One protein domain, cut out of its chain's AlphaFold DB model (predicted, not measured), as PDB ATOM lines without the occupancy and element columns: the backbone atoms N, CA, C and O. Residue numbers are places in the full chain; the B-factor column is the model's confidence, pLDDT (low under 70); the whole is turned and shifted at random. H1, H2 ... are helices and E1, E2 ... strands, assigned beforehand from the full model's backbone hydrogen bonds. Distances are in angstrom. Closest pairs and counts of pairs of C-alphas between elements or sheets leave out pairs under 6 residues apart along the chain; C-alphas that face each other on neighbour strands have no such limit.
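What this domain is: This is residues 3 to 91 of the 91 residues of the protein "Cell division protein ZapA" of Pseudomonas aestus (UniProt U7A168). One very long helix, H2, makes the longest axis, and a shorter helix, H1, crosses it near its first end; beyond that crossing, residues 56 to 91 stick out as a long free arm, of which 56 to 89 belong to H2. At the same end as H1, the first printed residues make a small turn with the short strand E1, and a loop leads from it to H1. The printed part has 89 residues, with one named strand and two named helices in the order E1, H1, H2, and its class is mostly helix. It is extended, with a radius of gyration of the C-alphas of 22.4 A, and only just flat, spanning 72 by 36 by 14 A.

How they stand to each other: H2, residues 44 to 89, touches H1, residues 18 to 38, with 14 pairs of C-alphas within 8 A. Their closest C-alphas are those of Ala 31 and Ala 51, 5.3 A apart. Their lines are only just about perpendicular, at 70.0 degrees. H1 touches H2 with its residues 28 to 36 alone, and H2 touches H1 with its residues 47 to 55 alone. In H1 and H2 every O i to N i+4 pair is within hydrogen-bond range. E1, residues 7 to 9, is apart from H1 and from H2. It pairs with no named strand, but its residues 7 to 8 pair with residues 3 to 4, antiparallel.

Where its parts are: H2 is 67.9 A long, from C-alpha 44 at (59.440, 67.082, -29.211) to C-alpha 89 at (-3.752, 91.392, -33.907). H1 is 30.4 A long and begins at C-alpha 18 at (41.445, 60.656, -46.022). E1 measures 6.3 A.

The domain as a whole: The C-alphas of Glu 7 and Asn 91, the two farthest apart, are 72.4 A apart. The printed part has no cut. The link from H1 to H2 is tight and that from E1 to H1 is short. Residues 14 to 20, of which 18 to 20 belong to H1, stand free too. The mean pLDDT of the printed part is 83.9, with residues 3 to 12 and 90 to 91 under 70.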
ATOM      1  N   SER A   3      54.126  63.320 -42.065       61.12
ATOM      2  CA  SER A   3      55.229  63.761 -41.213       61.12
ATOM      3  C   SER A   3      54.723  64.763 -40.172       61.12
ATOM      4  O   SER A   3      54.181  65.821 -40.518       61.12
ATOM      5  N   ILE A   4      54.878  64.431 -38.890       68.19
ATOM      6  CA  ILE A   4      54.576  65.319 -37.758       68.19
ATOM      7  C   ILE A   4      55.864  65.431 -36.950       68.19
ATOM      8  O   ILE A   4      56.415  64.427 -36.522       68.19
ATOM      9  N   LEU A   5      56.372  66.652 -36.752       63.44
ATOM     10  CA  LEU A   5      57.625  66.907 -36.018       63.44
ATOM     11  C   LEU A   5      58.883  66.204 -36.576       63.44
ATOM     12  O   LEU A   5      59.865  66.067 -35.855       63.44
ATOM     13  N   GLY A   6      58.893  65.825 -37.858       62.06
ATOM     14  CA  GLY A   6      60.019  65.105 -38.471       62.06
ATOM     15  C   GLY A   6      59.996  63.592 -38.233       62.06
ATOM     16  O   GLY A   6      60.900  62.904 -38.692       62.06
ATOM     17  N   GLU A   7      58.957  63.087 -37.566       67.06
ATOM     18  CA  GLU A   7      58.642  61.665 -37.456       67.06
ATOM     19  C   GLU A   7      57.584  61.310 -38.508       67.06
ATOM     20  O   GLU A   7      56.577  62.014 -38.670       67.06
ATOM     21  N   ASP A   8      57.806  60.219 -39.236       67.00
ATOM     22  CA  ASP A   8      56.881  59.745 -40.258       67.00
ATOM     23  C   ASP A   8      55.845  58.792 -39.662       67.00
ATOM     24  O   ASP A   8      56.115  57.628 -39.360       67.00
ATOM     25  N   TYR A   9      54.612  59.274 -39.540       67.69
ATOM     26  CA  TYR A   9      53.489  58.492 -39.052       67.69
ATOM     27  C   TYR A   9      52.727  57.846 -40.214       67.69
ATOM     28  O   TYR A   9      52.213  58.503 -41.131       67.69
ATOM     29  N   SER A  10      52.600  56.520 -40.152       67.19
ATOM     30  CA  SER A  10      51.700  55.754 -41.018       67.19
ATOM     31  C   SER A  10      50.296  55.738 -40.409       67.19
ATOM     32  O   SER A  10      49.867  54.771 -39.782       67.19
ATOM     33  N   LEU A  11      49.595  56.865 -40.540       69.38
ATOM     34  CA  LEU A  11      48.207  56.998 -40.105       69.38
ATOM     35  C   LEU A  11      47.290  56.357 -41.152       69.38
ATOM     36  O   LEU A  11      47.291  56.761 -42.315       69.38
ATOM     37  N   LYS A  12      46.510  55.353 -40.744       68.12
ATOM     38  CA  LYS A  12      45.453  54.775 -41.582       68.12
ATOM     39  C   LYS A  12      44.165  55.567 -41.364       68.12
ATOM     40  O   LYS A  12      43.590  55.497 -40.280       68.12
ATOM     41  N   ALA A  13      43.718  56.301 -42.380       70.06
ATOM     42  CA  ALA A  13      42.372  56.865 -42.388       70.06
ATOM     43  C   ALA A  13      41.339  55.744 -42.616       70.06
ATOM     44  O   ALA A  13      41.583  54.848 -43.430       70.06
ATOM     45  N   PRO A  14      40.177  55.783 -41.943       74.62
ATOM     46  CA  PRO A  14      39.007  55.025 -42.373       74.62
ATOM     47  C   PRO A  14      38.638  55.378 -43.822       74.62
ATOM     48  O   PRO A  14      38.867  56.506 -44.266       74.62
ATOM     49  N   ALA A  15      38.042  54.432 -44.553       72.69
ATOM     50  CA  ALA A  15      37.632  54.655 -45.941       72.69
ATOM     51  C   ALA A  15      36.751  55.915 -46.060       72.69
ATOM     52  O   ALA A  15      35.768  56.061 -45.333       72.69
ATOM     53  N   GLY A  16      37.126  56.834 -46.955       80.12
ATOM     54  CA  GLY A  16      36.418  58.101 -47.183       80.12
ATOM     55  C   GLY A  16      36.762  59.250 -46.223       80.12
ATOM     56  O   GLY A  16      36.253  60.349 -46.412       80.12
ATOM     57  N   GLN A  17      37.630  59.045 -45.225       81.44
ATOM     58  CA  GLN A  17      38.056  60.096 -44.279       81.44
ATOM     59  C   GLN A  17      39.476  60.619 -44.536       81.44
ATOM     60  O   GLN A  17      40.036  61.341 -43.716       81.44
ATOM     61  N   GLU A  18      40.075  60.266 -45.670       83.12
ATOM     62  CA  GLU A  18      41.445  60.656 -46.022       83.12
ATOM     63  C   GLU A  18      41.618  62.178 -46.032       83.12
ATOM     64  O   GLU A  18      42.574  62.685 -45.452       83.12
ATOM     65  N   GLN A  19      40.648  62.906 -46.594       82.56
ATOM     66  CA  GLN A  19      40.675  64.367 -46.621       82.56
ATOM     67  C   GLN A  19      40.579  64.967 -45.214       82.56
ATOM     68  O   GLN A  19      41.379  65.824 -44.861       82.56
ATOM     69  N   VAL A  20      39.668  64.458 -44.379       85.12
ATOM     70  CA  VAL A  20      39.509  64.912 -42.987       85.12
ATOM     71  C   VAL A  20      40.795  64.684 -42.194       85.12
ATOM     72  O   VAL A  20      41.205  65.537 -41.408       85.12
ATOM     73  N   LEU A  21      41.464  63.549 -42.420       83.75
ATOM     74  CA  LEU A  21      42.761  63.277 -41.814       83.75
ATOM     75  C   LEU A  21      43.819  64.280 -42.295       83.75
ATOM     76  O   LEU A  21      44.580  64.787 -41.475       83.75
ATOM     77  N   MET A  22      43.871  64.585 -43.594       83.56
ATOM     78  CA  MET A  22      44.808  65.575 -44.135       83.56
ATOM     79  C   MET A  22      44.564  66.977 -43.565       83.56
ATOM     80  O   MET A  22      45.522  67.645 -43.177       83.56
ATOM     81  N   ASP A  23      43.306  67.391 -43.439       86.44
ATOM     82  CA  ASP A  23      42.938  68.683 -42.861       86.44
ATOM     83  C   ASP A  23      43.338  68.749 -41.376       86.44
ATOM     84  O   ASP A  23      43.975  69.707 -40.933       86.44
ATOM     85  N   ALA A  24      43.072  67.685 -40.606       85.25
ATOM     86  CA  ALA A  24      43.478  67.589 -39.202       85.25
ATOM     87  C   ALA A  24      45.005  67.657 -39.024       85.25
ATOM     88  O   ALA A  24      45.511  68.279 -38.087       85.25
ATOM     89  N   VAL A  25      45.758  67.056 -39.946       85.69
ATOM     90  CA  VAL A  25      47.222  67.133 -39.970       85.69
ATOM     91  C   VAL A  25      47.696  68.557 -40.225       85.69
ATOM     92  O   VAL A  25      48.605  69.023 -39.535       85.69
ATOM     93  N   GLN A  26      47.091  69.262 -41.182       87.69
ATOM     94  CA  GLN A  26      47.428  70.659 -41.451       87.69
ATOM     95  C   GLN A  26      47.148  71.542 -40.231       87.69
ATOM     96  O   GLN A  26      47.998  72.352 -39.852       87.69
ATOM     97  N   MET A  27      46.007  71.340 -39.563       89.06
ATOM     98  CA  MET A  27      45.675  72.040 -38.320       89.06
ATOM     99  C   MET A  27      46.722  71.784 -37.229       89.06
ATOM    100  O   MET A  27      47.182  72.720 -36.571       89.06
ATOM    101  N   LEU A  28      47.147  70.529 -37.066       87.38
ATOM    102  CA  LEU A  28      48.167  70.163 -36.089       87.38
ATOM    103  C   LEU A  28      49.529  70.796 -36.410       87.38
ATOM    104  O   LEU A  28      50.184  71.325 -35.514       87.38
ATOM    105  N   GLN A  29      49.952  70.790 -37.676       86.81
ATOM    106  CA  GLN A  29      51.207  71.419 -38.101       86.81
ATOM    107  C   GLN A  29      51.201  72.935 -37.867       86.81
ATOM    108  O   GLN A  29      52.197  73.483 -37.383       86.81
ATOM    109  N   ALA A  30      50.082  73.607 -38.142       89.06
ATOM    110  CA  ALA A  30      49.920  75.030 -37.856       89.06
ATOM    111  C   ALA A  30      50.017  75.314 -36.347       89.06
ATOM    112  O   ALA A  30      50.799  76.169 -35.922       89.06
ATOM    113  N   ALA A  31      49.310  74.535 -35.521       88.56
ATOM    114  CA  ALA A  31      49.353  74.674 -34.067       88.56
ATOM    115  C   ALA A  31      50.755  74.427 -33.491       88.56
ATOM    116  O   ALA A  31      51.188  75.130 -32.574       88.56
ATOM    117  N   LEU A  32      51.496  73.463 -34.042       88.31
ATOM    118  CA  LEU A  32      52.887  73.196 -33.679       88.31
ATOM    119  C   LEU A  32      53.803  74.371 -34.026       88.31
ATOM    120  O   LEU A  32      54.614  74.779 -33.192       88.31
ATOM    121  N   ALA A  33      53.674  74.935 -35.230       88.44
ATOM    122  CA  ALA A  33      54.468  76.082 -35.660       88.44
ATOM    123  C   ALA A  33      54.226  77.304 -34.761       88.44
ATOM    124  O   ALA A  33      55.179  77.956 -34.326       88.44
ATOM    125  N   ASP A  34      52.968  77.577 -34.419       89.44
ATOM    126  CA  ASP A  34      52.599  78.688 -33.544       89.44
ATOM    127  C   ASP A  34      53.040  78.468 -32.098       89.44
ATOM    128  O   ASP A  34      53.568  79.380 -31.458       89.44
ATOM    129  N   THR A  35      52.890  77.246 -31.586       86.81
ATOM    130  CA  THR A  35      53.339  76.904 -30.232       86.81
ATOM    131  C   THR A  35      54.861  76.996 -30.133       86.81
ATOM    132  O   THR A  35      55.367  77.555 -29.164       86.81
ATOM    133  N   LYS A  36      55.605  76.566 -31.161       87.81
ATOM    134  CA  LYS A  36      57.071  76.687 -31.209       87.81
ATOM    135  C   LYS A  36      57.531  78.146 -31.246       87.81
ATOM    136  O   LYS A  36      58.523  78.482 -30.611       87.81
ATOM    137  N   LYS A  37      56.811  79.025 -31.955       89.19
ATOM    138  CA  LYS A  37      57.087  80.475 -31.957       89.19
ATOM    139  C   LYS A  37      56.867  81.102 -30.579       89.19
ATOM    140  O   LYS A  37      57.680  81.912 -30.150       89.19
ATOM    141  N   LYS A  38      55.777  80.735 -29.893       88.12
ATOM    142  CA  LYS A  38      55.438  81.256 -28.554       88.12
ATOM    143  C   LYS A  38      56.340  80.690 -27.456       88.12
ATOM    144  O   LYS A  38      56.651  81.391 -26.499       88.12
ATOM    145  N   PHE A  39      56.770  79.441 -27.606       88.38
ATOM    146  CA  PHE A  39      57.555  78.704 -26.622       88.38
ATOM    147  C   PHE A  39      58.777  78.047 -27.290       88.38
ATOM    148  O   PHE A  39      58.805  76.828 -27.467       88.38
ATOM    149  N   PRO A  40      59.811  78.827 -27.654       85.25
ATOM    150  CA  PRO A  40      60.960  78.328 -28.420       85.25
ATOM    151  C   PRO A  40      61.817  77.299 -27.668       85.25
ATOM    152  O   PRO A  40      62.591  76.575 -28.289       85.25
ATOM    153  N   THR A  41      61.684  77.215 -26.343       87.44
ATOM    154  CA  THR A  41      62.374  76.234 -25.495       87.44
ATOM    155  C   THR A  41      61.674  74.872 -25.448       87.44
ATOM    156  O   THR A  41      62.268  73.904 -24.975       87.44
ATOM    157  N   LEU A  42      60.427  74.767 -25.928       82.69
ATOM    158  CA  LEU A  42      59.685  73.509 -25.984       82.69
ATOM    159  C   LEU A  42      59.993  72.757 -27.282       82.69
ATOM    160  O   LEU A  42      59.888  73.300 -28.381       82.69
ATOM    161  N   ILE A  43      60.337  71.477 -27.149       82.31
ATOM    162  CA  ILE A  43      60.684  70.580 -28.258       82.31
ATOM    163  C   ILE A  43      59.995  69.220 -28.095       82.31
ATOM    164  O   ILE A  43      59.573  68.856 -26.995       82.31
ATOM    165  N   GLY A  44      59.904  68.472 -29.198       81.62
ATOM    166  CA  GLY A  44      59.440  67.082 -29.211       81.62
ATOM    167  C   GLY A  44      58.044  66.895 -28.609       81.62
ATOM    168  O   GLY A  44      57.114  67.641 -28.913       81.62
ATOM    169  N   GLU A  45      57.908  65.905 -27.729       82.69
ATOM    170  CA  GLU A  45      56.630  65.486 -27.139       82.69
ATOM    171  C   GLU A  45      55.924  66.600 -26.351       82.69
ATOM    172  O   GLU A  45      54.717  66.784 -26.478       82.69
ATOM    173  N   ARG A  46      56.662  67.411 -25.581       84.06
ATOM    174  CA  ARG A  46      56.057  68.496 -24.784       84.06
ATOM    175  C   ARG A  46      55.452  69.587 -25.662       84.06
ATOM    176  O   ARG A  46      54.417  70.152 -25.318       84.06
ATOM    177  N   LEU A  47      56.091  69.865 -26.799       87.50
ATOM    178  CA  LEU A  47      55.559  70.782 -27.802       87.50
ATOM    179  C   LEU A  47      54.287  70.208 -28.442       87.50
ATOM    180  O   LEU A  47      53.313  70.941 -28.608       87.50
ATOM    181  N   LEU A  48      54.282  68.906 -28.751       86.88
ATOM    182  CA  LEU A  48      53.124  68.208 -29.310       86.88
ATOM    183  C   LEU A  48      51.922  68.236 -28.365       86.88
ATOM    184  O   LEU A  48      50.829  68.613 -28.783       86.88
ATOM    185  N   VAL A  49      52.130  67.896 -27.091       89.25
ATOM    186  CA  VAL A  49      51.075  67.909 -26.070       89.25
ATOM    187  C   VAL A  49      50.491  69.309 -25.916       89.25
ATOM    188  O   VAL A  49      49.274  69.468 -25.935       89.25
ATOM    189  N   LEU A  50      51.334  70.343 -25.830       90.06
ATOM    190  CA  LEU A  50      50.848  71.714 -25.685       90.06
ATOM    191  C   LEU A  50      50.086  72.193 -26.930       90.06
ATOM    192  O   LEU A  50      49.050  72.840 -26.796       90.06
ATOM    193  N   ALA A  51      50.555  71.855 -28.133       88.81
ATOM    194  CA  ALA A  51      49.843  72.178 -29.368       88.81
ATOM    195  C   ALA A  51      48.476  71.478 -29.440       88.81
ATOM    196  O   ALA A  51      47.484  72.118 -29.787       88.81
ATOM    197  N   ALA A  52      48.404  70.201 -29.049       89.19
ATOM    198  CA  ALA A  52      47.150  69.456 -28.972       89.19
ATOM    199  C   ALA A  52      46.185  70.070 -27.944       89.19
ATOM    200  O   ALA A  52      45.024  70.317 -28.260       89.19
ATOM    201  N   MET A  53      46.670  70.398 -26.742       89.62
ATOM    202  CA  MET A  53      45.859  71.059 -25.714       89.62
ATOM    203  C   MET A  53      45.348  72.429 -26.172       89.62
ATOM    204  O   MET A  53      44.182  72.750 -25.949       89.62
ATOM    205  N   ASN A  54      46.187  73.218 -26.850       88.75
ATOM    206  CA  ASN A  54      45.786  74.509 -27.407       88.75
ATOM    207  C   ASN A  54      44.675  74.354 -28.453       88.75
ATOM    208  O   ASN A  54      43.699  75.101 -28.406       88.75
ATOM    209  N   LEU A  55      44.785  73.373 -29.355       89.62
ATOM    210  CA  LEU A  55      43.738  73.073 -30.337       89.62
ATOM    211  C   LEU A  55      42.424  72.665 -29.665       89.62
ATOM    212  O   LEU A  55      41.368  73.184 -30.023       89.62
ATOM    213  N   CYS A  56      42.474  71.791 -28.656       89.94
ATOM    214  CA  CYS A  56      41.281  71.406 -27.901       89.94
ATOM    215  C   CYS A  56      40.637  72.609 -27.202       89.94
ATOM    216  O   CYS A  56      39.421  72.777 -27.270       89.94
ATOM    217  N   SER A  57      41.441  73.473 -26.577       89.25
ATOM    218  CA  SER A  57      40.941  74.692 -25.936       89.25
ATOM    219  C   SER A  57      40.253  75.617 -26.942       89.25
ATOM    220  O   SER A  57      39.158  76.106 -26.678       89.25
ATOM    221  N   GLN A  58      40.858  75.824 -28.115       89.56
ATOM    222  CA  GLN A  58      40.277  76.650 -29.177       89.56
ATOM    223  C   GLN A  58      38.953  76.080 -29.691       89.56
ATOM    224  O   GLN A  58      38.004  76.836 -29.905       89.56
ATOM    225  N   GLN A  59      38.870  74.757 -29.849       88.50
ATOM    226  CA  GLN A  59      37.650  74.094 -30.298       88.50
ATOM    227  C   GLN A  59      36.513  74.256 -29.282       88.50
ATOM    228  O   GLN A  59      35.389  74.568 -29.673       88.50
ATOM    229  N   LEU A  60      36.805  74.103 -27.986       90.00
ATOM    230  CA  LEU A  60      35.829  74.306 -26.911       90.00
ATOM    231  C   LEU A  60      35.328  75.752 -26.863       90.00
ATOM    232  O   LEU A  60      34.130  75.997 -26.738       90.00
ATOM    233  N   GLU A  61      36.227  76.725 -27.005       92.06
ATOM    234  CA  GLU A  61      35.825  78.128 -27.075       92.06
ATOM    235  C   GLU A  61      34.965  78.430 -28.305       92.06
ATOM    236  O   GLU A  61      34.015  79.203 -28.213       92.06
ATOM    237  N   MET A  62      35.294  77.841 -29.459       89.81
ATOM    238  CA  MET A  62      34.517  78.019 -30.682       89.81
ATOM    239  C   MET A  62      33.108  77.440 -30.537       89.81
ATOM    240  O   MET A  62      32.152  78.109 -30.914       89.81
ATOM    241  N   GLN A  63      32.973  76.252 -29.939       90.56
ATOM    242  CA  GLN A  63      31.672  75.654 -29.626       90.56
ATOM    243  C   GLN A  63      30.857  76.553 -28.696       90.56
ATOM    244  O   GLN A  63      29.720  76.887 -29.013       90.56
ATOM    245  N   LYS A  64      31.467  77.041 -27.610       92.12
ATOM    246  CA  LYS A  64      30.798  77.942 -26.668       92.12
ATOM    247  C   LYS A  64      30.342  79.247 -27.326       92.12
ATOM    248  O   LYS A  64      29.233  79.706 -27.072       92.12
ATOM    249  N   ARG A  65      31.178  79.856 -28.176       91.25
ATOM    250  CA  ARG A  65      30.793  81.059 -28.936       91.25
ATOM    251  C   ARG A  65      29.633  80.769 -29.884       91.25
ATOM    252  O   ARG A  65      28.713  81.572 -29.967       91.25
ATOM    253  N   HIS A  66      29.658  79.622 -30.556       88.25
ATOM    254  CA  HIS A  66      28.590  79.226 -31.466       88.25
ATOM    255  C   HIS A  66      27.253  79.011 -30.738       88.25
ATOM    256  O   HIS A  66      26.222  79.487 -31.205       88.25
ATOM    257  N   GLU A  67      27.270  78.367 -29.568       88.31
ATOM    258  CA  GLU A  67      26.085  78.213 -28.711       88.31
ATOM    259  C   GLU A  67      25.504  79.573 -28.293       88.31
ATOM    260  O   GLU A  67      24.302  79.797 -28.421       88.31
ATOM    261  N   GLN A  68      26.359  80.511 -27.875       91.12
ATOM    262  CA  GLN A  68      25.941  81.868 -27.507       91.12
ATOM    263  C   GLN A  68      25.354  82.649 -28.691       91.12
ATOM    264  O   GLN A  68      24.394  83.404 -28.538       91.12
ATOM    265  N   GLU A  69      25.922  82.488 -29.888       90.19
ATOM    266  CA  GLU A  69      25.386  83.115 -31.095       90.19
ATOM    267  C   GLU A  69      24.009  82.555 -31.461       90.19
ATOM    268  O   GLU A  69      23.118  83.338 -31.799       90.19
ATOM    269  N   LEU A  70      23.815  81.237 -31.354       90.88
ATOM    270  CA  LEU A  70      22.522  80.588 -31.584       90.88
ATOM    271  C   LEU A  70      21.448  81.073 -30.608       90.88
ATOM    272  O   LEU A  70      20.352  81.412 -31.050       90.88
ATOM    273  N   GLU A  71      21.770  81.161 -29.316       90.56
ATOM    274  CA  GLU A  71      20.860  81.690 -28.291       90.56
ATOM    275  C   GLU A  71      20.430  83.124 -28.633       90.56
ATOM    276  O   GLU A  71      19.237  83.425 -28.720       90.56
ATOM    277  N   ARG A  72      21.393  83.987 -28.976       91.19
ATOM    278  CA  ARG A  72      21.113  85.363 -29.403       91.19
ATOM    279  C   ARG A  72      20.235  85.419 -30.657       91.19
ATOM    280  O   ARG A  72      19.353  86.273 -30.756       91.19
ATOM    281  N   TYR A  73      20.478  84.555 -31.644       89.12
ATOM    282  CA  TYR A  73      19.642  84.500 -32.845       89.12
ATOM    283  C   TYR A  73      18.220  84.036 -32.523       89.12
ATOM    284  O   TYR A  73      17.265  84.589 -33.070       89.12
ATOM    285  N   GLN A  74      18.063  83.079 -31.611       87.81
ATOM    286  CA  GLN A  74      16.759  82.598 -31.172       87.81
ATOM    287  C   GLN A  74      15.950  83.702 -30.477       87.81
ATOM    288  O   GLN A  74      14.772  83.885 -30.793       87.81
ATOM    289  N   GLU A  75      16.584  84.494 -29.608       88.88
ATOM    290  CA  GLU A  75      15.951  85.653 -28.968       88.88
ATOM    291  C   GLU A  75      15.486  86.700 -29.990       88.88
ATOM    292  O   GLU A  75      14.349  87.170 -29.931       88.88
ATOM    293  N   GLN A  76      16.334  87.041 -30.968       87.19
ATOM    294  CA  GLN A  76      15.994  88.020 -32.009       87.19
ATOM    295  C   GLN A  76      14.825  87.562 -32.884       87.19
ATOM    296  O   GLN A  76      13.936  88.358 -33.205       87.19
ATOM    297  N   VAL A  77      14.809  86.281 -33.261       89.62
ATOM    298  CA  VAL A  77      13.699  85.694 -34.017       89.62
ATOM    299  C   VAL A  77      12.419  85.732 -33.187       89.62
ATOM    300  O   VAL A  77      11.402  86.200 -33.696       89.62
ATOM    301  N   SER A  78      12.465  85.332 -31.912       87.56
ATOM    302  CA  SER A  78      11.297  85.379 -31.020       87.56
ATOM    303  C   SER A  78      10.738  86.796 -30.894       87.56
ATOM    304  O   SER A  78       9.547  87.009 -31.101       87.56
ATOM    305  N   ALA A  79      11.600  87.785 -30.642       86.62
ATOM    306  CA  ALA A  79      11.186  89.180 -30.524       86.62
ATOM    307  C   ALA A  79      10.550  89.707 -31.822       86.62
ATOM    308  O   ALA A  79       9.561  90.440 -31.786       86.62
ATOM    309  N   THR A  80      11.087  89.311 -32.977       85.31
ATOM    310  CA  THR A  80      10.545  89.706 -34.285       85.31
ATOM    311  C   THR A  80       9.177  89.068 -34.529       85.31
ATOM    312  O   THR A  80       8.251  89.751 -34.970       85.31
ATOM    313  N   VAL A  81       9.017  87.782 -34.198       90.31
ATOM    314  CA  VAL A  81       7.733  87.073 -34.293       90.31
ATOM    315  C   VAL A  81       6.687  87.717 -33.383       90.31
ATOM    316  O   VAL A  81       5.571  87.962 -33.837       90.31
ATOM    317  N   ASP A  82       7.046  88.071 -32.148       86.94
ATOM    318  CA  ASP A  82       6.134  88.727 -31.207       86.94
ATOM    319  C   ASP A  82       5.649  90.089 -31.719       86.94
ATOM    320  O   ASP A  82       4.473  90.434 -31.581       86.94
ATOM    321  N   VAL A  83       6.536  90.873 -32.341       89.62
ATOM    322  CA  VAL A  83       6.175  92.160 -32.955       89.62
ATOM    323  C   VAL A  83       5.221  91.959 -34.131       89.62
ATOM    324  O   VAL A  83       4.214  92.667 -34.229       89.62
ATOM    325  N   ILE A  84       5.492  90.982 -35.001       89.38
ATOM    326  CA  ILE A  84       4.615  90.659 -36.133       89.38
ATOM    327  C   ILE A  84       3.242  90.206 -35.622       89.38
ATOM    328  O   ILE A  84       2.223  90.725 -36.075       89.38
ATOM    329  N   ALA A  85       3.201  89.306 -34.637       87.50
ATOM    330  CA  ALA A  85       1.961  88.805 -34.051       87.50
ATOM    331  C   ALA A  85       1.113  89.934 -33.445       87.50
ATOM    332  O   ALA A  85      -0.083  90.020 -33.722       87.50
ATOM    333  N   LYS A  86       1.735  90.850 -32.690       86.06
ATOM    334  CA  LYS A  86       1.053  92.038 -32.149       86.06
ATOM    335  C   LYS A  86       0.515  92.952 -33.248       86.06
ATOM    336  O   LYS A  86      -0.593  93.460 -33.120       86.06
ATOM    337  N   THR A  87       1.273  93.144 -34.325       86.50
ATOM    338  CA  THR A  87       0.872  94.008 -35.449       86.50
ATOM    339  C   THR A  87      -0.307  93.420 -36.231       86.50
ATOM    340  O   THR A  87      -1.191  94.160 -36.660       86.50
ATOM    341  N   ILE A  88      -0.353  92.093 -36.384       86.94
ATOM    342  CA  ILE A  88      -1.472  91.388 -37.027       86.94
ATOM    343  C   ILE A  88      -2.730  91.436 -36.152       86.94
ATOM    344  O   ILE A  88      -3.813  91.616 -36.680       86.94
ATOM    345  N   GLN A  89      -2.605  91.313 -34.827       77.00
ATOM    346  CA  GLN A  89      -3.752  91.392 -33.907       77.00
ATOM    347  C   GLN A  89      -4.354  92.802 -33.770       77.00
ATOM    348  O   GLN A  89      -5.448  92.944 -33.230       77.00
ATOM    349  N   GLN A  90      -3.630  93.840 -34.197       66.00
ATOM    350  CA  GLN A  90      -4.064  95.239 -34.132       66.00
ATOM    351  C   GLN A  90      -4.671  95.764 -35.448       66.00
ATOM    352  O   GLN A  90      -5.100  96.918 -35.476       66.00
ATOM    353  N   ASN A  91      -4.725  94.945 -36.506       49.41
ATOM    354  CA  ASN A  91      -5.470  95.211 -37.746       49.41
ATOM    355  C   ASN A  91      -6.684  94.284 -37.854       49.41
ATOM    356  O   ASN A  91      -7.671  94.707 -38.495       49.41
TER     357      ASN A  91